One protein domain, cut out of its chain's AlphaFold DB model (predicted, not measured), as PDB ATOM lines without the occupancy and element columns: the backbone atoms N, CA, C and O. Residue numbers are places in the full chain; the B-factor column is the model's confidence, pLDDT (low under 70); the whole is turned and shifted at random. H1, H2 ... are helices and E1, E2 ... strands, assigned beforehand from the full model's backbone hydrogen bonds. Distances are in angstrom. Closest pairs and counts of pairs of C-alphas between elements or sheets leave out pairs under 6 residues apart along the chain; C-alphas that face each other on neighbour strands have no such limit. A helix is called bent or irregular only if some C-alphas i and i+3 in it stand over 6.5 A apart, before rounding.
ATOM      1  N   SER A  52      18.361  -4.330 -47.760       87.81
ATOM      2  CA  SER A  52      17.420  -5.408 -47.503       87.81
ATOM      3  C   SER A  52      17.988  -6.417 -46.523       87.81
ATOM      4  O   SER A  52      19.127  -6.861 -46.653       87.81
ATOM      5  N   ARG A  53      17.161  -6.826 -45.556       86.19
ATOM      6  CA  ARG A  53      17.490  -7.924 -44.634       86.19
ATOM      7  C   ARG A  53      17.501  -9.291 -45.330       86.19
ATOM      8  O   ARG A  53      18.024 -10.253 -44.780       86.19
ATOM      9  N   LEU A  54      16.932  -9.383 -46.535       84.75
ATOM     10  CA  LEU A  54      16.995 -10.591 -47.360       84.75
ATOM     11  C   LEU A  54      18.374 -10.782 -47.993       84.75
ATOM     12  O   LEU A  54      18.753 -11.910 -48.313       84.75
ATOM     13  N   LEU A  55      19.134  -9.696 -48.154       85.00
ATOM     14  CA  LEU A  55      20.519  -9.757 -48.590       85.00
ATOM     15  C   LEU A  55      21.386 -10.206 -47.417       85.00
ATOM     16  O   LEU A  55      21.885  -9.397 -46.635       85.00
ATOM     17  N   LYS A  56      21.538 -11.523 -47.297       85.50
ATOM     18  CA  LYS A  56      22.456 -12.128 -46.335       85.50
ATOM     19  C   LYS A  56      23.890 -11.712 -46.652       85.50
ATOM     20  O   LYS A  56      24.254 -11.546 -47.820       85.50
ATOM     21  N   ILE A  57      24.708 -11.576 -45.610       89.56
ATOM     22  CA  ILE A  57      26.146 -11.461 -45.816       89.56
ATOM     23  C   ILE A  57      26.691 -12.744 -46.438       89.56
ATOM     24  O   ILE A  57      26.249 -13.847 -46.109       89.56
ATOM     25  N   GLU A  58      27.596 -12.584 -47.396       89.06
ATOM     26  CA  GLU A  58      28.233 -13.709 -48.066       89.06
ATOM     27  C   GLU A  58      29.348 -14.284 -47.201       89.06
ATOM     28  O   GLU A  58      29.968 -13.566 -46.431       89.06
ATOM     29  N   ALA A  59      29.607 -15.584 -47.334       88.81
ATOM     30  CA  ALA A  59      30.688 -16.239 -46.601       88.81
ATOM     31  C   ALA A  59      32.080 -15.915 -47.172       88.81
ATOM     32  O   ALA A  59      33.074 -16.102 -46.480       88.81
ATOM     33  N   GLU A  60      32.153 -15.443 -48.419       89.38
ATOM     34  CA  GLU A  60      33.392 -15.123 -49.132       89.38
ATOM     35  C   GLU A  60      33.177 -13.926 -50.065       89.38
ATOM     36  O   GLU A  60      32.074 -13.728 -50.582       89.38
ATOM     37  N   GLY A  61      34.247 -13.166 -50.306       87.56
ATOM     38  CA  GLY A  61      34.290 -12.075 -51.278       87.56
ATOM     39  C   GLY A  61      35.346 -12.298 -52.358       87.56
ATOM     40  O   GLY A  61      36.045 -13.312 -52.381       87.56
ATOM     41  N   SER A  62      35.509 -11.324 -53.257       86.62
ATOM     42  CA  SER A  62      36.486 -11.423 -54.352       86.62
ATOM     43  C   SER A  62      37.924 -11.602 -53.849       86.62
ATOM     44  O   SER A  62      38.680 -12.407 -54.399       86.62
ATOM     45  N   LEU A  63      38.286 -10.912 -52.764       90.44
ATOM     46  CA  LEU A  63      39.624 -10.966 -52.175       90.44
ATOM     47  C   LEU A  63      39.908 -12.286 -51.440       90.44
ATOM     48  O   LEU A  63      41.070 -12.668 -51.289       90.44
ATOM     49  N   SER A  64      38.871 -13.024 -51.032       89.50
ATOM     50  CA  SER A  64      39.014 -14.315 -50.345       89.50
ATOM     51  C   SER A  64      39.641 -15.387 -51.246       89.50
ATOM     52  O   SER A  64      40.282 -16.318 -50.759       89.50
ATOM     53  N   SER A  65      39.559 -15.222 -52.572       84.06
ATOM     54  CA  SER A  65      40.224 -16.104 -53.542       84.06
ATOM     55  C   SER A  65      41.761 -16.087 -53.443       84.06
ATOM     56  O   SER A  65      42.407 -17.086 -53.758       84.06
ATOM     57  N   TYR A  66      42.354 -14.996 -52.942       87.62
ATOM     58  CA  TYR A  66      43.807 -14.850 -52.790       87.62
ATOM     59  C   TYR A  66      44.351 -15.492 -51.510       87.62
ATOM     60  O   TYR A  66      45.555 -15.724 -51.411       87.62
ATOM     61  N   ARG A  67      43.484 -15.826 -50.545       86.50
ATOM     62  CA  ARG A  67      43.838 -16.387 -49.230       86.50
ATOM     63  C   ARG A  67      44.814 -17.554 -49.323       86.50
ATOM     64  O   ARG A  67      45.855 -17.537 -48.674       86.50
ATOM     65  N   PHE A  68      44.491 -18.553 -50.144       82.25
ATOM     66  CA  PHE A  68      45.309 -19.759 -50.278       82.25
ATOM     67  C   PHE A  68      46.647 -19.478 -50.956       82.25
ATOM     68  O   PHE A  68      47.672 -20.002 -50.530       82.25
ATOM     69  N   ALA A  69      46.652 -18.648 -52.001       83.75
ATOM     70  CA  ALA A  69      47.890 -18.263 -52.664       83.75
ATOM     71  C   ALA A  69      48.806 -17.537 -51.674       83.75
ATOM     72  O   ALA A  69      49.949 -17.940 -51.491       83.75
ATOM     73  N   TYR A  70      48.264 -16.548 -50.964       87.94
ATOM     74  CA  TYR A  70      48.997 -15.740 -50.001       87.94
ATOM     75  C   TYR A  70      49.559 -16.554 -48.830       87.94
ATOM     76  O   TYR A  70      50.713 -16.367 -48.453       87.94
ATOM     77  N   GLN A  71      48.785 -17.499 -48.289       85.38
ATOM     78  CA  GLN A  71      49.225 -18.388 -47.206       85.38
ATOM     79  C   GLN A  71      50.407 -19.282 -47.593       85.38
ATOM     80  O   GLN A  71      51.242 -19.577 -46.744       85.38
ATOM     81  N   ASN A  72      50.478 -19.699 -48.859       84.94
ATOM     82  CA  ASN A  72      51.533 -20.581 -49.355       84.94
ATOM     83  C   ASN A  72      52.809 -19.836 -49.783       84.94
ATOM     84  O   ASN A  72      53.814 -20.476 -50.085       84.94
ATOM     85  N   LEU A  73      52.791 -18.501 -49.822       84.62
ATOM     86  CA  LEU A  73      53.987 -17.702 -50.074       84.62
ATOM     87  C   LEU A  73      54.897 -17.691 -48.840       84.62
ATOM     88  O   LEU A  73      54.421 -17.590 -47.706       84.62
ATOM     89  N   SER A  74      56.214 -17.709 -49.062       86.75
ATOM     90  CA  SER A  74      57.189 -17.434 -47.998       86.75
ATOM     91  C   SER A  74      57.003 -16.017 -47.425       86.75
ATOM     92  O   SER A  74      56.463 -15.150 -48.116       86.75
ATOM     93  N   PRO A  75      57.473 -15.716 -46.199       86.44
ATOM     94  CA  PRO A  75      57.341 -14.374 -45.620       86.44
ATOM     95  C   PRO A  75      57.868 -13.245 -46.522       86.44
ATOM     96  O   PRO A  75      57.197 -12.225 -46.671       86.44
ATOM     97  N   ALA A  76      59.008 -13.461 -47.190       87.56
ATOM     98  CA  ALA A  76      59.579 -12.503 -48.138       87.56
ATOM     99  C   ALA A  76      58.683 -12.302 -49.373       87.56
ATOM    100  O   ALA A  76      58.463 -11.178 -49.815       87.56
ATOM    101  N   GLN A  77      58.096 -13.376 -49.906       87.12
ATOM    102  CA  GLN A  77      57.145 -13.276 -51.016       87.12
ATOM    103  C   GLN A  77      55.822 -12.625 -50.590       87.12
ATOM    104  O   GLN A  77      55.235 -11.881 -51.368       87.12
ATOM    105  N   GLN A  78      55.347 -12.854 -49.360       90.62
ATOM    106  CA  GLN A  78      54.165 -12.163 -48.830       90.62
ATOM    107  C   GLN A  78      54.403 -10.649 -48.761       90.62
ATOM    108  O   GLN A  78      53.517  -9.870 -49.108       90.62
ATOM    109  N   GLU A  79      55.596 -10.223 -48.347       90.75
ATOM    110  CA  GLU A  79      55.997  -8.814 -48.356       90.75
ATOM    111  C   GLU A  79      56.067  -8.234 -49.770       90.75
ATOM    112  O   GLU A  79      55.458  -7.198 -50.038       90.75
ATOM    113  N   GLN A  80      56.708  -8.942 -50.703       92.38
ATOM    114  CA  GLN A  80      56.736  -8.544 -52.111       92.38
ATOM    115  C   GLN A  80      55.329  -8.421 -52.702       92.38
ATOM    116  O   GLN A  80      55.056  -7.454 -53.413       92.38
ATOM    117  N   MET A  81      54.421  -9.349 -52.374       92.31
ATOM    118  CA  MET A  81      53.028  -9.287 -52.815       92.31
ATOM    119  C   MET A  81      52.348  -8.017 -52.312       92.31
ATOM    120  O   MET A  81      51.719  -7.331 -53.112       92.31
ATOM    121  N   ARG A  82      52.501  -7.673 -51.025       93.62
ATOM    122  CA  ARG A  82      51.925  -6.448 -50.443       93.62
ATOM    123  C   ARG A  82      52.457  -5.197 -51.143       93.62
ATOM    124  O   ARG A  82      51.674  -4.378 -51.618       93.62
ATOM    125  N   LEU A  83      53.775  -5.070 -51.278       92.50
ATOM    126  CA  LEU A  83      54.396  -3.915 -51.934       92.50
ATOM    127  C   LEU A  83      53.974  -3.791 -53.406       92.50
ATOM    128  O   LEU A  83      53.624  -2.705 -53.869       92.50
ATOM    129  N   TYR A  84      53.951  -4.908 -54.136       91.75
ATOM    130  CA  TYR A  84      53.522  -4.944 -55.533       91.75
ATOM    131  C   TYR A  84      52.038  -4.599 -55.678       91.75
ATOM    132  O   TYR A  84      51.651  -3.787 -56.517       91.75
ATOM    133  N   SER A  85      51.209  -5.159 -54.803       93.88
ATOM    134  CA  SER A  85      49.785  -4.886 -54.711       93.88
ATOM    135  C   SER A  85      49.493  -3.407 -54.425       93.88
ATOM    136  O   SER A  85      48.628  -2.839 -55.087       93.88
ATOM    137  N   LYS A  86      50.236  -2.749 -53.524       93.44
ATOM    138  CA  LYS A  86      50.132  -1.295 -53.301       93.44
ATOM    139  C   LYS A  86      50.516  -0.514 -54.560       93.44
ATOM    140  O   LYS A  86      49.741   0.301 -55.047       93.44
ATOM    141  N   LYS A  87      51.664  -0.839 -55.164       90.75
ATOM    142  CA  LYS A  87      52.143  -0.187 -56.397       90.75
ATOM    143  C   LYS A  87      51.113  -0.225 -57.534       90.75
ATOM    144  O   LYS A  87      51.037   0.712 -58.325       90.75
ATOM    145  N   LEU A  88      50.328  -1.296 -57.634       85.56
ATOM    146  CA  LEU A  88      49.343  -1.476 -58.699       85.56
ATOM    147  C   LEU A  88      48.007  -0.761 -58.471       85.56
ATOM    148  O   LEU A  88      47.243  -0.675 -59.428       85.56
ATOM    149  N   GLN A  89      47.692  -0.277 -57.267       82.94
ATOM    150  CA  GLN A  89      46.334   0.095 -56.808       82.94
ATOM    151  C   GLN A  89      45.491   0.981 -57.746       82.94
ATOM    152  O   GLN A  89      44.266   0.878 -57.742       82.94
ATOM    153  N   ASN A  90      46.129   1.821 -58.564       76.75
ATOM    154  CA  ASN A  90      45.468   2.750 -59.487       76.75
ATOM    155  C   ASN A  90      45.528   2.294 -60.956       76.75
ATOM    156  O   ASN A  90      45.181   3.049 -61.862       76.75
ATOM    157  N   THR A  91      45.982   1.068 -61.216       77.19
ATOM    158  CA  THR A  91      46.069   0.513 -62.569       77.19
ATOM    159  C   THR A  91      44.735  -0.128 -62.982       77.19
ATOM    160  O   THR A  91      44.164  -0.896 -62.205       77.19
ATOM    161  N   PRO A  92      44.234   0.112 -64.211       74.06
ATOM    162  CA  PRO A  92      42.995  -0.511 -64.699       74.06
ATOM    163  C   PRO A  92      43.036  -2.048 -64.701       74.06
ATOM    164  O   PRO A  92      42.021  -2.711 -64.526       74.06
ATOM    165  N   ASP A  93      44.236  -2.612 -64.849       78.81
ATOM    166  CA  ASP A  93      44.505  -4.049 -64.919       78.81
ATOM    167  C   ASP A  93      45.012  -4.647 -63.598       78.81
ATOM    168  O   ASP A  93      45.706  -5.665 -63.600       78.81
ATOM    169  N   TYR A  94      44.682  -4.015 -62.470       82.56
ATOM    170  CA  TYR A  94      45.156  -4.366 -61.130       82.56
ATOM    171  C   TYR A  94      45.230  -5.880 -60.864       82.56
ATOM    172  O   TYR A  94      46.305  -6.451 -60.666       82.56
ATOM    173  N   PHE A  95      44.077  -6.555 -60.910       82.38
ATOM    174  CA  PHE A  95      43.986  -7.980 -60.588       82.38
ATOM    175  C   PHE A  95      44.648  -8.855 -61.652       82.38
ATOM    176  O   PHE A  95      45.176  -9.919 -61.335       82.38
ATOM    177  N   ARG A  96      44.663  -8.411 -62.916       78.69
ATOM    178  CA  ARG A  96      45.338  -9.124 -64.008       78.69
ATOM    179  C   ARG A  96      46.841  -9.185 -63.749       78.69
ATOM    180  O   ARG A  96      47.420 -10.268 -63.779       78.69
ATOM    181  N   GLN A  97      47.458  -8.046 -63.450       79.00
ATOM    182  CA  GLN A  97      48.894  -7.966 -63.181       79.00
ATOM    183  C   GLN A  97      49.283  -8.726 -61.910       79.00
ATOM    184  O   GLN A  97      50.265  -9.468 -61.912       79.00
ATOM    185  N   LEU A  98      48.478  -8.622 -60.852       83.94
ATOM    186  CA  LEU A  98      48.733  -9.358 -59.618       83.94
ATOM    187  C   LEU A  98      48.660 -10.881 -59.809       83.94
ATOM    188  O   LEU A  98      49.506 -11.610 -59.293       83.94
ATOM    189  N   ASN A  99      47.687 -11.366 -60.584       83.06
ATOM    190  CA  ASN A  99      47.569 -12.789 -60.898       83.06
ATOM    191  C   ASN A  99      48.759 -13.305 -61.716       83.06
ATOM    192  O   ASN A  99      49.251 -14.398 -61.440       83.06
ATOM    193  N   LEU A 100      49.253 -12.521 -62.681       81.38
ATOM    194  CA  LEU A 100      50.466 -12.861 -63.433       81.38
ATOM    195  C   LEU A 100      51.687 -12.953 -62.513       81.38
ATOM    196  O   LEU A 100      52.456 -13.907 -62.613       81.38
ATOM    197  N   TRP A 101      51.834 -12.010 -61.582       86.75
ATOM    198  CA  TRP A 101      52.911 -12.053 -60.596       86.75
ATOM    199  C   TRP A 101      52.823 -13.308 -59.717       86.75
ATOM    200  O   TRP A 101      53.812 -14.023 -59.584       86.75
ATOM    201  N   LEU A 102      51.638 -13.647 -59.194       81.56
ATOM    202  CA  LEU A 102      51.434 -14.856 -58.382       81.56
ATOM    203  C   LEU A 102      51.768 -16.149 -59.134       81.56
ATOM    204  O   LEU A 102      52.297 -17.086 -58.537       81.56
ATOM    205  N   GLN A 103      51.481 -16.214 -60.435       81.19
ATOM    206  CA  GLN A 103      51.841 -17.366 -61.267       81.19
ATOM    207  C   GLN A 103      53.360 -17.536 -61.387       81.19
ATOM    208  O   GLN A 103      53.841 -18.665 -61.350       81.19
ATOM    209  N   GLN A 104      54.111 -16.435 -61.462       82.62
ATOM    210  CA  GLN A 104      55.578 -16.453 -61.526       82.62
ATOM    211  C   GLN A 104      56.230 -16.892 -60.206       82.62
ATOM    212  O   GLN A 104      57.368 -17.349 -60.216       82.62
ATOM    213  N   PRO A 145      47.625 -16.325 -31.327       39.09
ATOM    214  CA  PRO A 145      46.551 -15.497 -30.791       39.09
ATOM    215  C   PRO A 145      46.141 -14.397 -31.772       39.09
ATOM    216  O   PRO A 145      46.966 -13.604 -32.226       39.09
ATOM    217  N   SER A 146      44.842 -14.338 -32.056       39.97
ATOM    218  CA  SER A 146      44.177 -13.221 -32.717       39.97
ATOM    219  C   SER A 146      44.452 -11.916 -31.973       39.97
ATOM    220  O   SER A 146      44.361 -11.880 -30.745       39.97
ATOM    221  N   LEU A 147      44.725 -10.852 -32.727       37.88
ATOM    222  CA  LEU A 147      44.750  -9.464 -32.270       37.88
ATOM    223  C   LEU A 147      43.623  -9.201 -31.255       37.88
ATOM    224  O   LEU A 147      42.444  -9.276 -31.615       37.88
ATOM    225  N   PRO A 148      43.940  -8.863 -29.997       38.66
ATOM    226  CA  PRO A 148      42.954  -8.269 -29.122       38.66
ATOM    227  C   PRO A 148      42.671  -6.884 -29.699       38.66
ATOM    228  O   PRO A 148      43.534  -6.006 -29.699       38.66
ATOM    229  N   THR A 149      41.459  -6.680 -30.210       40.97
ATOM    230  CA  THR A 149      40.958  -5.397 -30.741       40.97
ATOM    231  C   THR A 149      41.040  -4.247 -29.721       40.97
ATOM    232  O   THR A 149      40.774  -3.095 -30.042       40.97
ATOM    233  N   SER A 150      41.464  -4.539 -28.487       41.31
ATOM    234  CA  SER A 150      41.754  -3.607 -27.405       41.31
ATOM    235  C   SER A 150      43.021  -2.756 -27.570       41.31
ATOM    236  O   SER A 150      43.177  -1.832 -26.776       41.31
ATOM    237  N   TYR A 151      43.921  -3.056 -28.518       37.16
ATOM    238  CA  TYR A 151      45.225  -2.374 -28.638       37.16
ATOM    239  C   TYR A 151      45.305  -1.270 -29.697       37.16
ATOM    240  O   TYR A 151      46.313  -0.570 -29.754       37.16
ATOM    241  N   LEU A 152      44.272  -1.088 -30.519       43.75
ATOM    242  CA  LEU A 152      44.217   0.048 -31.438       43.75
ATOM    243  C   LEU A 152      43.776   1.291 -30.647       43.75
ATOM    244  O   LEU A 152      42.889   1.169 -29.791       43.75
ATOM    245  N   PRO A 153      44.405   2.464 -30.859       39.56
ATOM    246  CA  PRO A 153      44.092   3.664 -30.096       39.56
ATOM    247  C   PRO A 153      42.593   3.955 -30.191       39.56
ATOM    248  O   PRO A 153      42.034   4.178 -31.265       39.56
ATOM    249  N   LYS A 154      41.924   3.912 -29.034       44.88
ATOM    250  CA  LYS A 154      40.513   4.269 -28.920       44.88
ATOM    251  C   LYS A 154      40.392   5.763 -29.178       44.88
ATOM    252  O   LYS A 154      40.694   6.556 -28.297       44.88
ATOM    253  N   LEU A 155      39.905   6.088 -30.373       44.22
ATOM    254  CA  LEU A 155      39.588   7.431 -30.857       44.22
ATOM    255  C   LEU A 155      40.789   8.375 -30.942       44.22
ATOM    256  O   LEU A 155      41.057   9.161 -30.041       44.22
ATOM    257  N   LEU A 156      41.398   8.387 -32.124       43.19
ATOM    258  CA  LEU A 156      41.949   9.608 -32.694       43.19
ATOM    259  C   LEU A 156      41.190   9.869 -34.000       43.19
ATOM    260  O   LEU A 156      40.980   8.955 -34.799       43.19
ATOM    261  N   LEU A 157      40.657  11.084 -34.141       45.91
ATOM    262  CA  LEU A 157      39.994  11.514 -35.369       45.91
ATOM    263  C   LEU A 157      41.035  11.520 -36.504       45.91
ATOM    264  O   LEU A 157      42.159  11.939 -36.252       45.91
ATOM    265  N   PRO A 158      40.681  11.066 -37.714       43.62
ATOM    266  CA  PRO A 158      41.629  10.955 -38.821       43.62
ATOM    267  C   PRO A 158      42.193  12.324 -39.226       43.62
ATOM    268  O   PRO A 158      41.426  13.279 -39.382       43.62
ATOM    269  N   THR A 159      43.512  12.418 -39.429       41.03
ATOM    270  CA  THR A 159      44.154  13.556 -40.111       41.03
ATOM    271  C   THR A 159      44.321  13.315 -41.617       41.03
ATOM    272  O   THR A 159      44.486  12.194 -42.094       41.03
ATOM    273  N   LEU A 160      44.271  14.418 -42.369       44.12
ATOM    274  CA  LEU A 160      44.096  14.538 -43.827       44.12
ATOM    275  C   LEU A 160      45.299  14.132 -44.712       44.12
ATOM    276  O   LEU A 160      45.310  14.466 -45.893       44.12
ATOM    277  N   ASN A 161      46.313  13.432 -44.194       45.72
ATOM    278  CA  ASN A 161      47.592  13.279 -44.912       45.72
ATOM    279  C   ASN A 161      47.798  11.944 -45.653       45.72
ATOM    280  O   ASN A 161      48.793  11.805 -46.360       45.72
ATOM    281  N   ALA A 162      46.897  10.970 -45.522       49.91
ATOM    282  CA  ALA A 162      46.912   9.778 -46.375       49.91
ATOM    283  C   ALA A 162      46.163  10.081 -47.688       49.91
ATOM    284  O   ALA A 162      45.210  10.862 -47.674       49.91
ATOM    285  N   THR A 163      46.567   9.502 -48.825       62.47
ATOM    286  CA  THR A 163      45.937   9.853 -50.125       62.47
ATOM    287  C   THR A 163      45.476   8.666 -50.961       62.47
ATOM    288  O   THR A 163      44.772   8.870 -51.953       62.47
ATOM    289  N   GLU A 164      45.785   7.427 -50.564       80.75
ATOM    290  CA  GLU A 164      45.610   6.292 -51.471       80.75
ATOM    291  C   GLU A 164      44.675   5.192 -50.940       80.75
ATOM    292  O   GLU A 164      44.838   4.640 -49.847       80.75
ATOM    293  N   VAL A 165      43.687   4.850 -51.773       87.06
ATOM    294  CA  VAL A 165      42.740   3.742 -51.588       87.06
ATOM    295  C   VAL A 165      42.704   2.891 -52.856       87.06
ATOM    296  O   VAL A 165      42.741   3.412 -53.973       87.06
ATOM    297  N   ASN A 166      42.597   1.571 -52.713       89.88
ATOM    298  CA  ASN A 166      42.505   0.652 -53.841       89.88
ATOM    299  C   ASN A 166      41.082   0.606 -54.405       89.88
ATOM    300  O   ASN A 166      40.255  -0.224 -54.011       89.88
ATOM    301  N   ARG A 167      40.800   1.477 -55.376       84.56
ATOM    302  CA  ARG A 167      39.476   1.559 -56.010       84.56
ATOM    303  C   ARG A 167      39.038   0.245 -56.659       84.56
ATOM    304  O   ARG A 167      37.849  -0.057 -56.638       84.56
ATOM    305  N   ALA A 168      39.971  -0.554 -57.186       82.31
ATOM    306  CA  ALA A 168      39.645  -1.845 -57.790       82.31
ATOM    307  C   ALA A 168      39.126  -2.853 -56.751       82.31
ATOM    308  O   ALA A 168      38.181  -3.590 -57.034       82.31
ATOM    309  N   ALA A 169      39.692  -2.858 -55.538       88.00
ATOM    310  CA  ALA A 169      39.199  -3.688 -54.439       88.00
ATOM    311  C   ALA A 169      37.798  -3.251 -53.981       88.00
ATOM    312  O   ALA A 169      36.901  -4.086 -53.872       88.00
ATOM    313  N   PHE A 170      37.585  -1.946 -53.785       87.88
ATOM    314  CA  PHE A 170      36.280  -1.406 -53.387       87.88
ATOM    315  C   PHE A 170      35.190  -1.629 -54.441       87.88
ATOM    316  O   PHE A 170      34.065  -1.969 -54.088       87.88
ATOM    317  N   ALA A 171      35.522  -1.530 -55.731       83.62
ATOM    318  CA  ALA A 171      34.577  -1.767 -56.822       83.62
ATOM    319  C   ALA A 171      34.030  -3.206 -56.866       83.62
ATOM    320  O   ALA A 171      32.963  -3.435 -57.426       83.62
ATOM    321  N   GLN A 172      34.745  -4.178 -56.292       82.94
ATOM    322  CA  GLN A 172      34.295  -5.573 -56.212       82.94
ATOM    323  C   GLN A 172      33.663  -5.931 -54.864       82.94
ATOM    324  O   GLN A 172      33.167  -7.047 -54.689       82.94
ATOM    325  N   ALA A 173      33.704  -5.016 -53.899       88.75
ATOM    326  CA  ALA A 173      33.236  -5.259 -52.551       88.75
ATOM    327  C   ALA A 173      31.737  -4.986 -52.417       88.75
ATOM    328  O   ALA A 173      31.155  -4.150 -53.107       88.75
ATOM    329  N   LYS A 174      31.106  -5.688 -51.476       90.50
ATOM    330  CA  LYS A 174      29.687  -5.511 -51.165       90.50
ATOM    331  C   LYS A 174      29.496  -4.623 -49.956       90.50
ATOM    332  O   LYS A 174      30.287  -4.655 -49.015       90.50
ATOM    333  N   LEU A 175      28.413  -3.861 -49.988       90.94
ATOM    334  CA  LEU A 175      28.032  -2.953 -48.924       90.94
ATOM    335  C   LEU A 175      27.064  -3.589 -47.946       90.94
ATOM    336  O   LEU A 175      26.104  -4.258 -48.336       90.94
ATOM    337  N   TYR A 176      27.297  -3.303 -46.673       93.38
ATOM    338  CA  TYR A 176      26.461  -3.770 -45.584       93.38
ATOM    339  C   TYR A 176      26.224  -2.672 -44.560       93.38
ATOM    340  O   TYR A 176      27.017  -1.738 -44.415       93.38
ATOM    341  N   ILE A 177      25.121  -2.837 -43.839       91.94
ATOM    342  CA  ILE A 177      24.733  -2.013 -42.708       91.94
ATOM    343  C   ILE A 177      24.900  -2.820 -41.430       91.94
ATOM    344  O   ILE A 177      24.444  -3.960 -41.343       91.94
ATOM    345  N   PHE A 178      25.492  -2.206 -40.416       92.31
ATOM    346  CA  PHE A 178      25.481  -2.694 -39.040       92.31
ATOM    347  C   PHE A 178      25.342  -1.518 -38.074       92.31
ATOM    348  O   PHE A 178      25.433  -0.356 -38.470       92.31
ATOM    349  N   PHE A 179      25.086  -1.815 -36.804       89.94
ATOM    350  CA  PHE A 179      24.935  -0.802 -35.764       89.94
ATOM    351  C   PHE A 179      26.067  -0.890 -34.749       89.94
ATOM    352  O   PHE A 179      26.646  -1.954 -34.526       89.94
ATOM    353  N   ASN A 180      26.359   0.237 -34.110       88.69
ATOM    354  CA  ASN A 180      27.357   0.356 -33.060       88.69
ATOM    355  C   ASN A 180      26.943  -0.357 -31.760       88.69
ATOM    356  O   ASN A 180      26.773   0.266 -30.721       88.69
ATOM    357  N   GLN A 181      26.805  -1.676 -31.754       89.56
ATOM    358  CA  GLN A 181      26.442  -2.421 -30.544       89.56
ATOM    359  C   GLN A 181      27.670  -2.664 -29.650       89.56
ATOM    360  O   GLN A 181      28.072  -3.797 -29.408       89.56
ATOM    361  N   GLY A 182      28.303  -1.577 -29.194       83.69
ATOM    362  CA  GLY A 182      29.506  -1.611 -28.357       83.69
ATOM    363  C   GLY A 182      30.834  -1.679 -29.121       83.69
ATOM    364  O   GLY A 182      31.872  -1.852 -28.486       83.69
ATOM    365  N   LEU A 183      30.818  -1.505 -30.450       84.62
ATOM    366  CA  LEU A 183      32.026  -1.459 -31.290       84.62
ATOM    367  C   LEU A 183      32.918  -0.262 -30.920       84.62
ATOM    368  O   LEU A 183      34.121  -0.409 -30.720       84.62
ATOM    369  N   ILE A 184      32.313   0.916 -30.758       82.62
ATOM    370  CA  ILE A 184      32.961   2.136 -30.275       82.62
ATOM    371  C   ILE A 184      32.180   2.658 -29.073       82.62
ATOM    372  O   ILE A 184      31.039   3.103 -29.199       82.62
ATOM    373  N   LYS A 185      32.826   2.645 -27.902       80.31
ATOM    374  CA  LYS A 185      32.203   3.005 -26.617       80.31
ATOM    375  C   LYS A 185      31.609   4.416 -26.582       80.31
ATOM    376  O   LYS A 185      30.592   4.619 -25.937       80.31
ATOM    377  N   ASN A 186      32.236   5.372 -27.268       80.00
ATOM    378  CA  ASN A 186      31.842   6.785 -27.216       80.00
ATOM    379  C   ASN A 186      30.836   7.173 -28.315       80.00
ATOM    380  O   ASN A 186      30.526   8.351 -28.463       80.00
ATOM    381  N   LEU A 187      30.355   6.212 -29.108       81.25
ATOM    382  CA  LEU A 187      29.301   6.441 -30.094       81.25
ATOM    383  C   LEU A 187      27.969   5.850 -29.593       81.25
ATOM    384  O   LEU A 187      27.981   4.860 -28.858       81.25
ATOM    385  N   PRO A 188      26.810   6.405 -29.993       87.50
ATOM    386  CA  PRO A 188      25.503   5.861 -29.619       87.50
ATOM    387  C   PRO A 188      25.324   4.414 -30.083       87.50
ATOM    388  O   PRO A 188      25.764   4.074 -31.178       87.50
ATOM    389  N   SER A 189      24.622   3.569 -29.319       88.19
ATOM    390  CA  SER A 189      24.489   2.142 -29.667       88.19
ATOM    391  C   SER A 189      23.741   1.874 -30.982       88.19
ATOM    392  O   SER A 189      23.934   0.854 -31.638       88.19
ATOM    393  N   GLN A 190      22.875   2.810 -31.372       87.38
ATOM    394  CA  GLN A 190      22.103   2.772 -32.618       87.38
ATOM    395  C   GLN A 190      22.784   3.545 -33.754       87.38
ATOM    396  O   GLN A 190      22.187   3.742 -34.812       87.38
ATOM    397  N   GLN A 191      24.030   3.999 -33.561       87.56
ATOM    398  CA  GLN A 191      24.798   4.613 -34.636       87.56
ATOM    399  C   GLN A 191      24.968   3.581 -35.753       87.56
ATOM    400  O   GLN A 191      25.626   2.555 -35.584       87.56
ATOM    401  N   LYS A 192      24.324   3.850 -36.886       87.56
ATOM    402  CA  LYS A 192      24.443   3.053 -38.105       87.56
ATOM    403  C   LYS A 192      25.868   3.172 -38.660       87.56
ATOM    404  O   LYS A 192      26.496   4.208 -38.489       87.56
ATOM    405  N   PHE A 193      26.349   2.131 -39.318       89.75
ATOM    406  CA  PHE A 193      27.551   2.129 -40.143       89.75
ATOM    407  C   PHE A 193      27.198   1.519 -41.489       89.75
ATOM    408  O   PHE A 193      26.499   0.507 -41.539       89.75
ATOM    409  N   VAL A 194      27.701   2.118 -42.563       90.44
ATOM    410  CA  VAL A 194      27.564   1.599 -43.927       90.44
ATOM    411  C   VAL A 194      28.963   1.441 -44.484       90.44
ATOM    412  O   VAL A 194      29.674   2.436 -44.614       90.44
ATOM    413  N   LYS A 195      29.389   0.198 -44.727       92.50
ATOM    414  CA  LYS A 195      30.785  -0.127 -45.057       92.50
ATOM    415  C   LYS A 195      30.884  -1.259 -46.071       92.50
ATOM    416  O   LYS A 195      29.986  -2.097 -46.168       92.50
ATOM    417  N   PHE A 196      32.008  -1.304 -46.780       93.44
ATOM    418  CA  PHE A 196      32.358  -2.403 -47.670       93.44
ATOM    419  C   PHE A 196      32.918  -3.574 -46.868       93.44
ATOM    420  O   PHE A 196      33.857  -3.387 -46.094       93.44
ATOM    421  N   ALA A 197      32.371  -4.774 -47.060       95.69
ATOM    422  CA  ALA A 197      32.989  -6.008 -46.582       95.69
ATOM    423  C   ALA A 197      34.134  -6.390 -47.526       95.69
ATOM    424  O   ALA A 197      33.899  -6.741 -48.686       95.69
ATOM    425  N   LEU A 198      35.365  -6.310 -47.020       95.62
ATOM    426  CA  LEU A 198      36.584  -6.619 -47.773       95.62
ATOM    427  C   LEU A 198      37.282  -7.875 -47.260       95.62
ATOM    428  O   LEU A 198      37.840  -8.613 -48.065       95.62
ATOM    429  N   GLY A 199      37.240  -8.114 -45.948       96.38
ATOM    430  CA  GLY A 199      37.694  -9.362 -45.341       96.38
ATOM    431  C   GLY A 199      36.507 -10.203 -44.893       96.38
ATOM    432  O   GLY A 199      35.579  -9.695 -44.259       96.38
ATOM    433  N   TYR A 200      36.558 -11.484 -45.218       96.44
ATOM    434  CA  TYR A 200      35.538 -12.475 -44.905       96.44
ATOM    435  C   TYR A 200      36.116 -13.521 -43.946       96.44
ATOM    436  O   TYR A 200      37.331 -13.540 -43.718       96.44
ATOM    437  N   PRO A 201      35.283 -14.396 -43.359       96.25
ATOM    438  CA  PRO A 201      35.760 -15.477 -42.516       96.25
ATOM    439  C   PRO A 201      36.978 -16.193 -43.104       96.25
ATOM    440  O   PRO A 201      37.010 -16.535 -44.289       96.25
ATOM    441  N   PHE A 202      37.979 -16.423 -42.252       94.06
ATOM    442  CA  PHE A 202      39.250 -17.072 -42.578       94.06
ATOM    443  C   PHE A 202      40.209 -16.274 -43.472       94.06
ATOM    444  O   PHE A 202      41.257 -16.805 -43.841       94.06
ATOM    445  N   ASP A 203      39.905 -15.026 -43.823       95.06
ATOM    446  CA  ASP A 203      40.873 -14.159 -44.497       95.06
ATOM    447  C   ASP A 203      41.939 -13.628 -43.525       95.06
ATOM    448  O   ASP A 203      41.705 -13.447 -42.323       95.06
ATOM    449  N   TRP A 204      43.128 -13.368 -44.071       93.94
ATOM    450  CA  TRP A 204      44.192 -12.659 -43.370       93.94
ATOM    451  C   TRP A 204      44.032 -11.156 -43.549       93.94
ATOM    452  O   TRP A 204      43.901 -10.672 -44.671       93.94
ATOM    453  N   VAL A 205      44.112 -10.428 -42.443       95.56
ATOM    454  CA  VAL A 205      44.175  -8.970 -42.397       95.56
ATOM    455  C   VAL A 205      45.558  -8.590 -41.891       95.56
ATOM    456  O   VAL A 205      45.897  -8.888 -40.746       95.56
ATOM    457  N   ASP A 206      46.352  -7.936 -42.727       93.25
ATOM    458  CA  ASP A 206      47.657  -7.411 -42.337       93.25
ATOM    459  C   ASP A 206      47.579  -5.888 -42.260       93.25
ATOM    460  O   ASP A 206      47.179  -5.216 -43.210       93.25
ATOM    461  N   ILE A 207      47.958  -5.341 -41.114       91.00
ATOM    462  CA  ILE A 207      48.034  -3.907 -40.865       91.00
ATOM    463  C   ILE A 207      49.514  -3.583 -40.714       91.00
ATOM    464  O   ILE A 207      50.201  -4.088 -39.834       91.00
ATOM    465  N   THR A 208      50.050  -2.788 -41.617       89.00
ATOM    466  CA  THR A 208      51.495  -2.586 -41.757       89.00
ATOM    467  C   THR A 208      51.776  -1.100 -41.913       89.00
ATOM    468  O   THR A 208      50.840  -0.339 -42.151       89.00
ATOM    469  N   LEU A 209      53.031  -0.661 -41.803       86.19
ATOM    470  CA  LEU A 209      53.332   0.762 -42.022       86.19
ATOM    471  C   LEU A 209      53.042   1.175 -43.472       86.19
ATOM    472  O   LEU A 209      52.748   2.332 -43.752       86.19
ATOM    473  N   GLU A 210      53.042   0.209 -44.389       87.88
ATOM    474  CA  GLU A 210      52.734   0.402 -45.796       87.88
ATOM    475  C   GLU A 210      51.228   0.566 -46.062       87.88
ATOM    476  O   GLU A 210      50.857   1.120 -47.102       87.88
ATOM    477  N   GLY A 211      50.360   0.088 -45.160       91.94
ATOM    478  CA  GLY A 211      48.910   0.091 -45.356       91.94
ATOM    479  C   GLY A 211      48.145  -1.047 -44.676       91.94
ATOM    480  O   GLY A 211      48.703  -1.891 -43.968       91.94
ATOM    481  N   LEU A 212      46.843  -1.078 -44.953       94.19
ATOM    482  CA  LEU A 212      45.932  -2.190 -44.678       94.19
ATOM    483  C   LEU A 212      45.893  -3.145 -45.876       94.19
ATOM    484  O   LEU A 212      45.673  -2.710 -47.008       94.19
ATOM    485  N   PHE A 213      46.005  -4.444 -45.609       96.19
ATOM    486  CA  PHE A 213      45.974  -5.499 -46.613       96.19
ATOM    487  C   PHE A 213      45.017  -6.626 -46.224       96.19
ATOM    488  O   PHE A 213      44.958  -7.020 -45.060       96.19
ATOM    489  N   ILE A 214      44.322  -7.197 -47.208       96.56
ATOM    490  CA  ILE A 214      43.521  -8.420 -47.058       96.56
ATOM    491  C   ILE A 214      44.099  -9.486 -47.978       96.56
ATOM    492  O   ILE A 214      44.126  -9.292 -49.188       96.56
ATOM    493  N   ASN A 215      44.576 -10.605 -47.433       94.94
ATOM    494  CA  ASN A 215      45.226 -11.672 -48.206       94.94
ATOM    495  C   ASN A 215      46.346 -11.149 -49.138       94.94
ATOM    496  O   ASN A 215      46.456 -11.565 -50.290       94.94
ATOM    497  N   GLY A 216      47.139 -10.184 -48.660       93.94
ATOM    498  CA  GLY A 216      48.201  -9.539 -49.442       93.94
ATOM    499  C   GLY A 216      47.724  -8.457 -50.419       93.94
ATOM    500  O   GLY A 216      48.560  -7.811 -51.045       93.94
ATOM    501  N   ILE A 217      46.411  -8.226 -50.534       95.44
ATOM    502  CA  ILE A 217      45.805  -7.185 -51.371       95.44
ATOM    503  C   ILE A 217      45.745  -5.868 -50.606       95.44
ATOM    504  O   ILE A 217      45.046  -5.781 -49.601       95.44
ATOM    505  N   PHE A 218      46.430  -4.840 -51.096       95.81
ATOM    506  CA  PHE A 218      46.366  -3.482 -50.570       95.81
ATOM    507  C   PHE A 218      44.940  -2.944 -50.638       95.81
ATOM    508  O   PHE A 218      44.292  -3.019 -51.682       95.81
ATOM    509  N   ILE A 219      44.464  -2.377 -49.533       94.94
ATOM    510  CA  ILE A 219      43.142  -1.757 -49.428       94.94
ATOM    511  C   ILE A 219      43.264  -0.243 -49.371       94.94
ATOM    512  O   ILE A 219      42.606   0.452 -50.142       94.94
ATOM    513  N   LYS A 220      44.060   0.264 -48.430       92.25
ATOM    514  CA  LYS A 220      44.256   1.695 -48.212       92.25
ATOM    515  C   LYS A 220      45.458   1.970 -47.329       92.25
ATOM    516  O   LYS A 220      45.895   1.101 -46.567       92.25
ATOM    517  N   GLU A 221      45.945   3.197 -47.407       90.94
ATOM    518  CA  GLU A 221      46.920   3.715 -46.457       90.94
ATOM    519  C   GLU A 221      46.304   3.890 -45.071       90.94
ATOM    520  O   GLU A 221      45.082   3.967 -44.897       90.94
ATOM    521  N   LEU A 222      47.174   3.922 -44.070       86.56
ATOM    522  CA  LEU A 222      46.761   4.120 -42.693       86.56
ATOM    523  C   LEU A 222      46.797   5.613 -42.348       86.56
ATOM    524  O   LEU A 222      47.752   6.297 -42.724       86.56
ATOM    525  N   PRO A 223      45.795   6.121 -41.611       82.06
ATOM    526  CA  PRO A 223      45.876   7.434 -40.979       82.06
ATOM    527  C   PRO A 223      47.154   7.565 -40.144       82.06
ATOM    528  O   PRO A 223      47.581   6.591 -39.514       82.06
ATOM    529  N   LEU A 224      47.745   8.763 -40.112       81.38
ATOM    530  CA  LEU A 224      49.030   9.023 -39.452       81.38
ATOM    531  C   LEU A 224      49.044   8.539 -37.997       81.38
ATOM    532  O   LEU A 224      50.019   7.942 -37.548       81.38
ATOM    533  N   GLU A 225      47.940   8.735 -37.279       78.38
ATOM    534  CA  GLU A 225      47.804   8.347 -35.874       78.38
ATOM    535  C   GLU A 225      47.865   6.829 -35.684       78.38
ATOM    536  O   GLU A 225      48.422   6.333 -34.704       78.38
ATOM    537  N   ILE A 226      47.296   6.080 -36.631       80.62
ATOM    538  CA  ILE A 226      47.336   4.618 -36.627       80.62
ATOM    539  C   ILE A 226      48.744   4.146 -36.988       80.62
ATOM    540  O   ILE A 226      49.263   3.253 -36.321       80.62
ATOM    541  N   SER A 227      49.388   4.765 -37.980       83.06
ATOM    542  CA  SER A 227      50.773   4.456 -38.356       83.06
ATOM    543  C   SER A 227      51.735   4.649 -37.180       83.06
ATOM    544  O   SER A 227      52.472   3.726 -36.840       83.06
ATOM    545  N   GLN A 228      51.651   5.788 -36.483       83.00
ATOM    546  CA  GLN A 228      52.460   6.081 -35.293       83.00
ATOM    547  C   GLN A 228      52.210   5.080 -34.156       83.00
ATOM    548  O   GLN A 228      53.149   4.612 -33.512       83.00
ATOM    549  N   ALA A 229      50.950   4.705 -33.917       78.19
ATOM    550  CA  ALA A 229      50.624   3.692 -32.916       78.19
ATOM    551  C   ALA A 229      51.165   2.300 -33.296       78.19
ATOM    552  O   ALA A 229      51.579   1.534 -32.423       78.19
ATOM    553  N   LEU A 230      51.183   1.967 -34.590       81.06
ATOM    554  CA  LEU A 230      51.676   0.683 -35.084       81.06
ATOM    555  C   LEU A 230      53.185   0.541 -34.977       81.06
ATOM    556  O   LEU A 230      53.628  -0.573 -34.711       81.06
ATOM    557  N   GLU A 231      53.966   1.611 -35.143       82.19
ATOM    558  CA  GLU A 231      55.430   1.572 -34.995       82.19
ATOM    559  C   GLU A 231      55.860   0.946 -33.662       82.19
ATOM    560  O   GLU A 231      56.810   0.167 -33.622       82.19
ATOM    561  N   GLN A 232      55.086   1.188 -32.602       80.00
ATOM    562  CA  GLN A 232      55.333   0.683 -31.250       80.00
ATOM    563  C   GLN A 232      54.855  -0.767 -31.025       80.00
ATOM    564  O   GLN A 232      55.119  -1.361 -29.977       80.00
ATOM    565  N   LEU A 233      54.132  -1.367 -31.978       73.75
ATOM    566  CA  LEU A 233      53.571  -2.716 -31.855       73.75
ATOM    567  C   LEU A 233      54.453  -3.765 -32.554       73.75
ATOM    568  O   LEU A 233      54.827  -3.560 -33.702       73.75
ATOM    569  N   PRO A 234      54.738  -4.938 -31.958       74.75
ATOM    570  CA  PRO A 234      55.421  -6.033 -32.658       74.75
ATOM    571  C   PRO A 234      54.654  -6.515 -33.898       74.75
ATOM    572  O   PRO A 234      53.426  -6.598 -33.857       74.75
ATOM    573  N   TRP A 235      55.363  -6.909 -34.965       68.25
ATOM    574  CA  TRP A 235      54.776  -7.363 -36.241       68.25
ATOM    575  C   TRP A 235      53.689  -8.436 -36.080       68.25
ATOM    576  O   TRP A 235      52.633  -8.357 -36.701       68.25
ATOM    577  N   GLN A 236      53.903  -9.414 -35.196       69.12
ATOM    578  CA  GLN A 236      52.959 -10.510 -34.949       69.12
ATOM    579  C   GLN A 236      51.604 -10.005 -34.442       69.12
ATOM    580  O   GLN A 236      50.588 -10.660 -34.647       69.12
ATOM    581  N   LYS A 237      51.582  -8.830 -33.801       64.31
ATOM    582  CA  LYS A 237      50.368  -8.165 -33.322       64.31
ATOM    583  C   LYS A 237      49.724  -7.263 -34.368       64.31
ATOM    584  O   LYS A 237      48.735  -6.617 -34.055       64.31
ATOM    585  N   ARG A 238      50.263  -7.187 -35.584       78.31
ATOM    586  CA  ARG A 238      49.697  -6.383 -36.675       78.31
ATOM    587  C   ARG A 238      49.018  -7.235 -37.756       78.31
ATOM    588  O   ARG A 238      48.507  -6.704 -38.733       78.31
ATOM    589  N   ARG A 239      48.969  -8.555 -37.555       86.81
ATOM    590  CA  ARG A 239      48.292  -9.530 -38.416       86.81
ATOM    591  C   ARG A 239      47.120 -10.170 -37.669       86.81
ATOM    592  O   ARG A 239      47.252 -10.566 -36.513       86.81
ATOM    593  N   LEU A 240      45.979 -10.301 -38.336       89.12
ATOM    594  CA  LEU A 240      44.762 -10.923 -37.818       89.12
ATOM    595  C   LEU A 240      44.269 -11.996 -38.790       89.12
ATOM    596  O   LEU A 240      44.207 -11.775 -39.994       89.12
ATOM    597  N   TYR A 241      43.869 -13.142 -38.246       91.75
ATOM    598  CA  TYR A 241      43.121 -14.163 -38.972       91.75
ATOM    599  C   TYR A 241      41.654 -14.110 -38.548       91.75
ATOM    600  O   TYR A 241      41.344 -14.324 -37.368       91.75
ATOM    601  N   LEU A 242      40.760 -13.813 -39.491       93.00
ATOM    602  CA  LEU A 242      39.333 -13.694 -39.202       93.00
ATOM    603  C   LEU A 242      38.745 -15.062 -38.844       93.00
ATOM    604  O   LEU A 242      38.939 -16.049 -39.551       93.00
ATOM    605  N   GLN A 243      38.015 -15.125 -37.732       93.81
ATOM    606  CA  GLN A 243      37.291 -16.335 -37.339       93.81
ATOM    607  C   GLN A 243      36.047 -16.563 -38.221       93.81
ATOM    608  O   GLN A 243      35.670 -15.716 -39.029       93.81
ATOM    609  N   ALA A 244      35.392 -17.716 -38.044       92.38
ATOM    610  CA  ALA A 244      34.262 -18.174 -38.861       92.38
ATOM    611  C   ALA A 244      33.076 -17.188 -38.944       92.38
ATOM    612  O   ALA A 244      32.295 -17.232 -39.890       92.38
ATOM    613  N   ASP A 245      32.920 -16.320 -37.947       94.44
ATOM    614  CA  ASP A 245      31.834 -15.351 -37.826       94.44
ATOM    615  C   ASP A 245      32.325 -13.898 -37.848       94.44
ATOM    616  O   ASP A 245      31.585 -12.998 -37.454       94.44
ATOM    617  N   GLN A 246      33.556 -13.658 -38.300       95.00
ATOM    618  CA  GLN A 246      34.183 -12.342 -38.305       95.00
ATOM    619  C   GLN A 246      34.382 -11.804 -39.719       95.00
ATOM    620  O   GLN A 246      34.804 -12.516 -40.625       95.00
ATOM    621  N   TYR A 247      34.132 -10.507 -39.863       97.12
ATOM    622  CA  TYR A 247      34.257  -9.767 -41.112       97.12
ATOM    623  C   TYR A 247      35.083  -8.506 -40.898       97.12
ATOM    624  O   TYR A 247      35.035  -7.891 -39.829       97.12
ATOM    625  N   TRP A 248      35.810  -8.093 -41.931       96.88
ATOM    626  CA  TRP A 248      36.546  -6.837 -41.950       96.88
ATOM    627  C   TRP A 248      35.883  -5.848 -42.900       96.88
ATOM    628  O   TRP A 248      35.834  -6.046 -44.118       96.88
ATOM    629  N   PHE A 249      35.390  -4.766 -42.315       95.44
ATOM    630  CA  PHE A 249      34.716  -3.671 -42.990       95.44
ATOM    631  C   PHE A 249      35.626  -2.459 -43.149       95.44
ATOM    632  O   PHE A 249      36.235  -2.033 -42.167       95.44
ATOM    633  N   ALA A 250      35.649  -1.854 -44.335       92.88
ATOM    634  CA  ALA A 250      36.323  -0.578 -44.569       92.88
ATOM    635  C   ALA A 250      35.405   0.430 -45.270       92.88
ATOM    636  O   ALA A 250      34.490   0.052 -46.009       92.88
ATOM    637  N   GLY A 251      35.657   1.715 -45.040       89.19
ATOM    638  CA  GLY A 251      35.201   2.764 -45.948       89.19
ATOM    639  C   GLY A 251      36.232   3.035 -47.037       89.19
ATOM    640  O   GLY A 251      37.421   2.771 -46.854       89.19
ATOM    641  N   ASP A 252      35.752   3.559 -48.158       83.50
ATOM    642  CA  ASP A 252      36.540   3.971 -49.328       83.50
ATOM    643  C   ASP A 252      37.139   5.380 -49.191       83.50
ATOM    644  O   ASP A 252      37.878   5.832 -50.062       83.50
ATOM    645  N   THR A 253      36.847   6.062 -48.085       78.00
ATOM    646  CA  THR A 253      37.486   7.304 -47.662       78.00
ATOM    647  C   THR A 253      38.417   7.034 -46.485       78.00
ATOM    648  O   THR A 253      38.238   6.094 -45.706       78.00
ATOM    649  N   LEU A 254      39.450   7.858 -46.333       75.62
ATOM    650  CA  LEU A 254      40.424   7.702 -45.246       75.62
ATOM    651  C   LEU A 254      39.888   8.211 -43.906       75.62
ATOM    652  O   LEU A 254      40.286   7.728 -42.852       75.62
ATOM    653  N   GLU A 255      38.918   9.120 -43.958       74.69
ATOM    654  CA  GLU A 255      38.223   9.670 -42.794       74.69
ATOM    655  C   GLU A 255      37.198   8.697 -42.188       74.69
ATOM    656  O   GLU A 255      36.659   8.922 -41.102       74.69
ATOM    657  N   SER A 256      36.906   7.612 -42.904       80.88
ATOM    658  CA  SER A 256      35.934   6.613 -42.491       80.88
ATOM    659  C   SER A 256      36.376   5.912 -41.207       80.88
ATOM    660  O   SER A 256      37.338   5.141 -41.191       80.88
ATOM    661  N   ILE A 257      35.559   6.054 -40.165       84.31
ATOM    662  CA  ILE A 257      35.624   5.190 -38.987       84.31
ATOM    663  C   ILE A 257      35.128   3.791 -39.382       84.31
ATOM    664  O   ILE A 257      33.940   3.606 -39.668       84.31
ATOM    665  N   ASP A 258      36.032   2.814 -39.409       90.00
ATOM    666  CA  ASP A 258      35.780   1.429 -39.817       90.00
ATOM    667  C   ASP A 258      36.555   0.388 -38.974       90.00
ATOM    668  O   ASP A 258      36.916   0.665 -37.829       90.00
ATOM    669  N   SER A 259      36.779  -0.825 -39.499       92.62
ATOM    670  CA  SER A 259      37.400  -1.927 -38.741       92.62
ATOM    671  C   SER A 259      38.838  -1.639 -38.318       92.62
ATOM    672  O   SER A 259      39.332  -2.287 -37.399       92.62
ATOM    673  N   LEU A 260      39.499  -0.628 -38.892       87.44
ATOM    674  CA  LEU A 260      40.757  -0.120 -38.337       87.44
ATOM    675  C   LEU A 260      40.600   0.453 -36.920       87.44
ATOM    676  O   LEU A 260      41.566   0.478 -36.170       87.44
ATOM    677  N   TYR A 261      39.407   0.908 -36.540       84.12
ATOM    678  CA  TYR A 261      39.145   1.521 -35.235       84.12
ATOM    679  C   TYR A 261      38.430   0.581 -34.265       84.12
ATOM    680  O   TYR A 261      38.672   0.646 -33.062       84.12
ATOM    681  N   PHE A 262      37.540  -0.282 -34.763       84.62
ATOM    682  CA  PHE A 262      36.751  -1.197 -33.924       84.62
ATOM    683  C   PHE A 262      37.069  -2.686 -34.129       84.62
ATOM    684  O   PHE A 262      36.502  -3.537 -33.445       84.62
ATOM    685  N   GLY A 263      38.002  -3.015 -35.024       89.44
ATOM    686  CA  GLY A 263      38.385  -4.386 -35.335       89.44
ATOM    687  C   GLY A 263      37.342  -5.145 -36.154       89.44
ATOM    688  O   GLY A 263      36.454  -4.564 -36.772       89.44
ATOM    689  N   ALA A 264      37.463  -6.471 -36.167       92.75
ATOM    690  CA  ALA A 264      36.545  -7.324 -36.907       92.75
ATOM    691  C   ALA A 264      35.121  -7.287 -36.327       92.75
ATOM    692  O   ALA A 264      34.920  -7.315 -35.111       92.75
ATOM    693  N   VAL A 265      34.125  -7.290 -37.211       93.81
ATOM    694  CA  VAL A 265      32.700  -7.248 -36.860       93.81
ATOM    695  C   VAL A 265      32.122  -8.654 -36.905       93.81
ATOM    696  O   VAL A 265      32.330  -9.394 -37.868       93.81
ATOM    697  N   ASN A 266      31.371  -9.022 -35.868       94.31
ATOM    698  CA  ASN A 266      30.681 -10.304 -35.824       94.31
ATOM    699  C   ASN A 266      29.483 -10.322 -36.786       94.31
ATOM    700  O   ASN A 266      28.712  -9.361 -36.827       94.31
ATOM    701  N   ALA A 267      29.267 -11.444 -37.472       93.19
ATOM    702  CA  ALA A 267      28.148 -11.680 -38.383       93.19
ATOM    703  C   ALA A 267      26.786 -11.276 -37.793       93.19
ATOM    704  O   ALA A 267      25.930 -10.743 -38.493       93.19
ATOM    705  N   LYS A 268      26.594 -11.501 -36.486       92.00
ATOM    706  CA  LYS A 268      25.345 -11.212 -35.763       92.00
ATOM    707  C   LYS A 268      25.022  -9.721 -35.661       92.00
ATOM    708  O   LYS A 268      23.867  -9.375 -35.445       92.00
ATOM    709  N   LEU A 269      26.022  -8.849 -35.791       91.06
ATOM    710  CA  LEU A 269      25.840  -7.395 -35.748       91.06
ATOM    711  C   LEU A 269      25.395  -6.823 -37.100       91.06
ATOM    712  O   LEU A 269      24.986  -5.664 -37.180       91.06
ATOM    713  N   ILE A 270      25.483  -7.627 -38.159       92.44
ATOM    714  CA  ILE A 270      25.222  -7.213 -39.532       92.44
ATOM    715  C   ILE A 270      23.723  -7.255 -39.773       92.44
ATOM    716  O   ILE A 270      23.073  -8.292 -39.672       92.44
ATOM    717  N   PHE A 271      23.172  -6.088 -40.075       90.31
ATOM    718  CA  PHE A 271      21.739  -5.869 -40.147       90.31
ATOM    719  C   PHE A 271      21.168  -6.148 -41.536       90.31
ATOM    720  O   PHE A 271      20.130  -6.799 -41.659       90.31
ATOM    721  N   SER A 272      21.811  -5.632 -42.585       89.94
ATOM    722  CA  SER A 272      21.328  -5.778 -43.961       89.94
ATOM    723  C   SER A 272      22.443  -5.622 -44.986       89.94
ATOM    724  O   SER A 272      23.435  -4.932 -44.750       89.94
ATOM    725  N   GLY A 273      22.260  -6.248 -46.149       90.38
ATOM    726  CA  GLY A 273      23.021  -5.919 -47.351       90.38
ATOM    727  C   GLY A 273      22.437  -4.699 -48.060       90.38
ATOM    728  O   GLY A 273      21.252  -4.382 -47.916       90.38
ATOM    729  N   VAL A 274      23.277  -4.019 -48.834       87.62
ATOM    730  CA  VAL A 274      22.936  -2.798 -49.566       87.62
ATOM    731  C   VAL A 274      23.070  -3.041 -51.066       87.62
ATOM    732  O   VAL A 274      24.085  -3.553 -51.538       87.62
ATOM    733  N   PHE A 275      22.050  -2.649 -51.828       80.25
ATOM    734  CA  PHE A 275      22.138  -2.545 -53.275       80.25
ATOM    735  C   PHE A 275      22.869  -1.260 -53.633       80.25
ATOM    736  O   PHE A 275      22.423  -0.152 -53.327       80.25
ATOM    737  N   TYR A 276      23.995  -1.439 -54.302       64.56
ATOM    738  CA  TYR A 276      24.794  -0.360 -54.837       64.56
ATOM    739  C   TYR A 276      24.598  -0.322 -56.352       64.56
ATOM    740  O   TYR A 276      24.995  -1.255 -57.048       64.56
ATOM    741  N   ALA A 277      23.945   0.725 -56.853       48.91
ATOM    742  CA  ALA A 277      24.003   1.058 -58.270       48.91
ATOM    743  C   ALA A 277      25.266   1.906 -58.481       48.91
ATOM    744  O   ALA A 277      25.425   2.934 -57.814       48.91
ATOM    745  N   HIS A 278      26.178   1.408 -59.321       46.56
ATOM    746  CA  HIS A 278      27.335   2.161 -59.806       46.56
ATOM    747  C   HIS A 278      26.887   3.270 -60.753       46.56
ATOM    748  O   HIS A 278      25.939   3.015 -61.532       46.56
TER     749      HIS A 278
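This is residues 52 to 104 and 145 to 278 of the 278 residues of an uncharacterized protein of Bisgaard taxon 44 str. EEAB3T1 (UniProt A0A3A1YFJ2). A strongly twisted sheet, E7 E2 E1 E8, stands beside a second small sheet, E5 E4 E3 E6, the two meeting where the end of E2 comes near E4; on the second sheet's far face packs H2, which makes a helical hairpin with H3. H7 packs on E7, and H1, H4, H5 and H6 graze the second sheet. The printed part has 187 residues, with seven named helices and eight named strands in the order H1 H2 H3 H4 E1 E2 E3 E4 E5 H5 H6 E6 E7 H7 E8; both sheets are antiparallel and the class is mixed. It is compact, with a radius of gyration of the C-alphas of 15.7 A, and spans 48 by 40 by 33 A.

E7 is residues 246 to 250, E2 192 to 199, 19.5 A long, E1 174 to 179, 16.8 A, and E8 270 to 275, ending at C-alpha 275 (22.138, -2.545, -53.275). E5 is 217 to 220, E4 211 to 214, E3 204 to 208 and E6 239 to 241. H1, 62 to 72, begins at C-alpha 62 (36.486, -11.423, -54.352) and is irregular, C-alphas 65 and 68 being 7.1 A apart. H2 is 75 to 88, 20.0 A, H3 94 to 104, 16.0 A, H4 167 to 171, H5 224 to 231, H6 235 to 238 and H7 259 to 262.

E2 bends by 59 degrees at residue 196. Within hydrogen-bond range are N 250 and O 196 for E7 and E2, 2.9 A, N 193 and O 178 for the hairpin E1 and E2, 2.8 A, and N 177 and O 272 for E1 and E8, 2.8 A. The C-alphas of Gly 199 and Ile 214, the closest of E2 and E4, are 6.1 A apart. E3 E4 E5 form a meander, each strand the antiparallel neighbour of the one before; N 213 and O 206, 2.8 A, N 219 and O 212, 2.8 A, and, for E3 and E6, N 205 and O 240, 2.8 A, are within range. H2 is on one face of this sheet, making two layers, over E5 and E4 at a height of 9.5 A. H2 touches H3 with residues 84 to 88 alone, closest C-alphas Leu 88 and Tyr 94, 5.6 A, at a shallow tilt of 29 degrees, opposite ways. H7's height over the first sheet is 7.3 A. H2, H3, H4 and H5 have every O i to N i+4 pair within range; H1 has 3 of 7, and 6 of 8 O i to N i+3 pairs, while H6 and H7 are too short for an i+4 pair.

The C-alphas farthest apart, Gln 104 and Pro 188, are 49.2 A apart. Residues 105 to 144 are not printed, and C-alphas 104 and 145 are 32.0 A apart across the cut. The link E1 to E2 is long. Residues 145 to 163, 235 to 237 and 276 to 278 have pLDDT under 70.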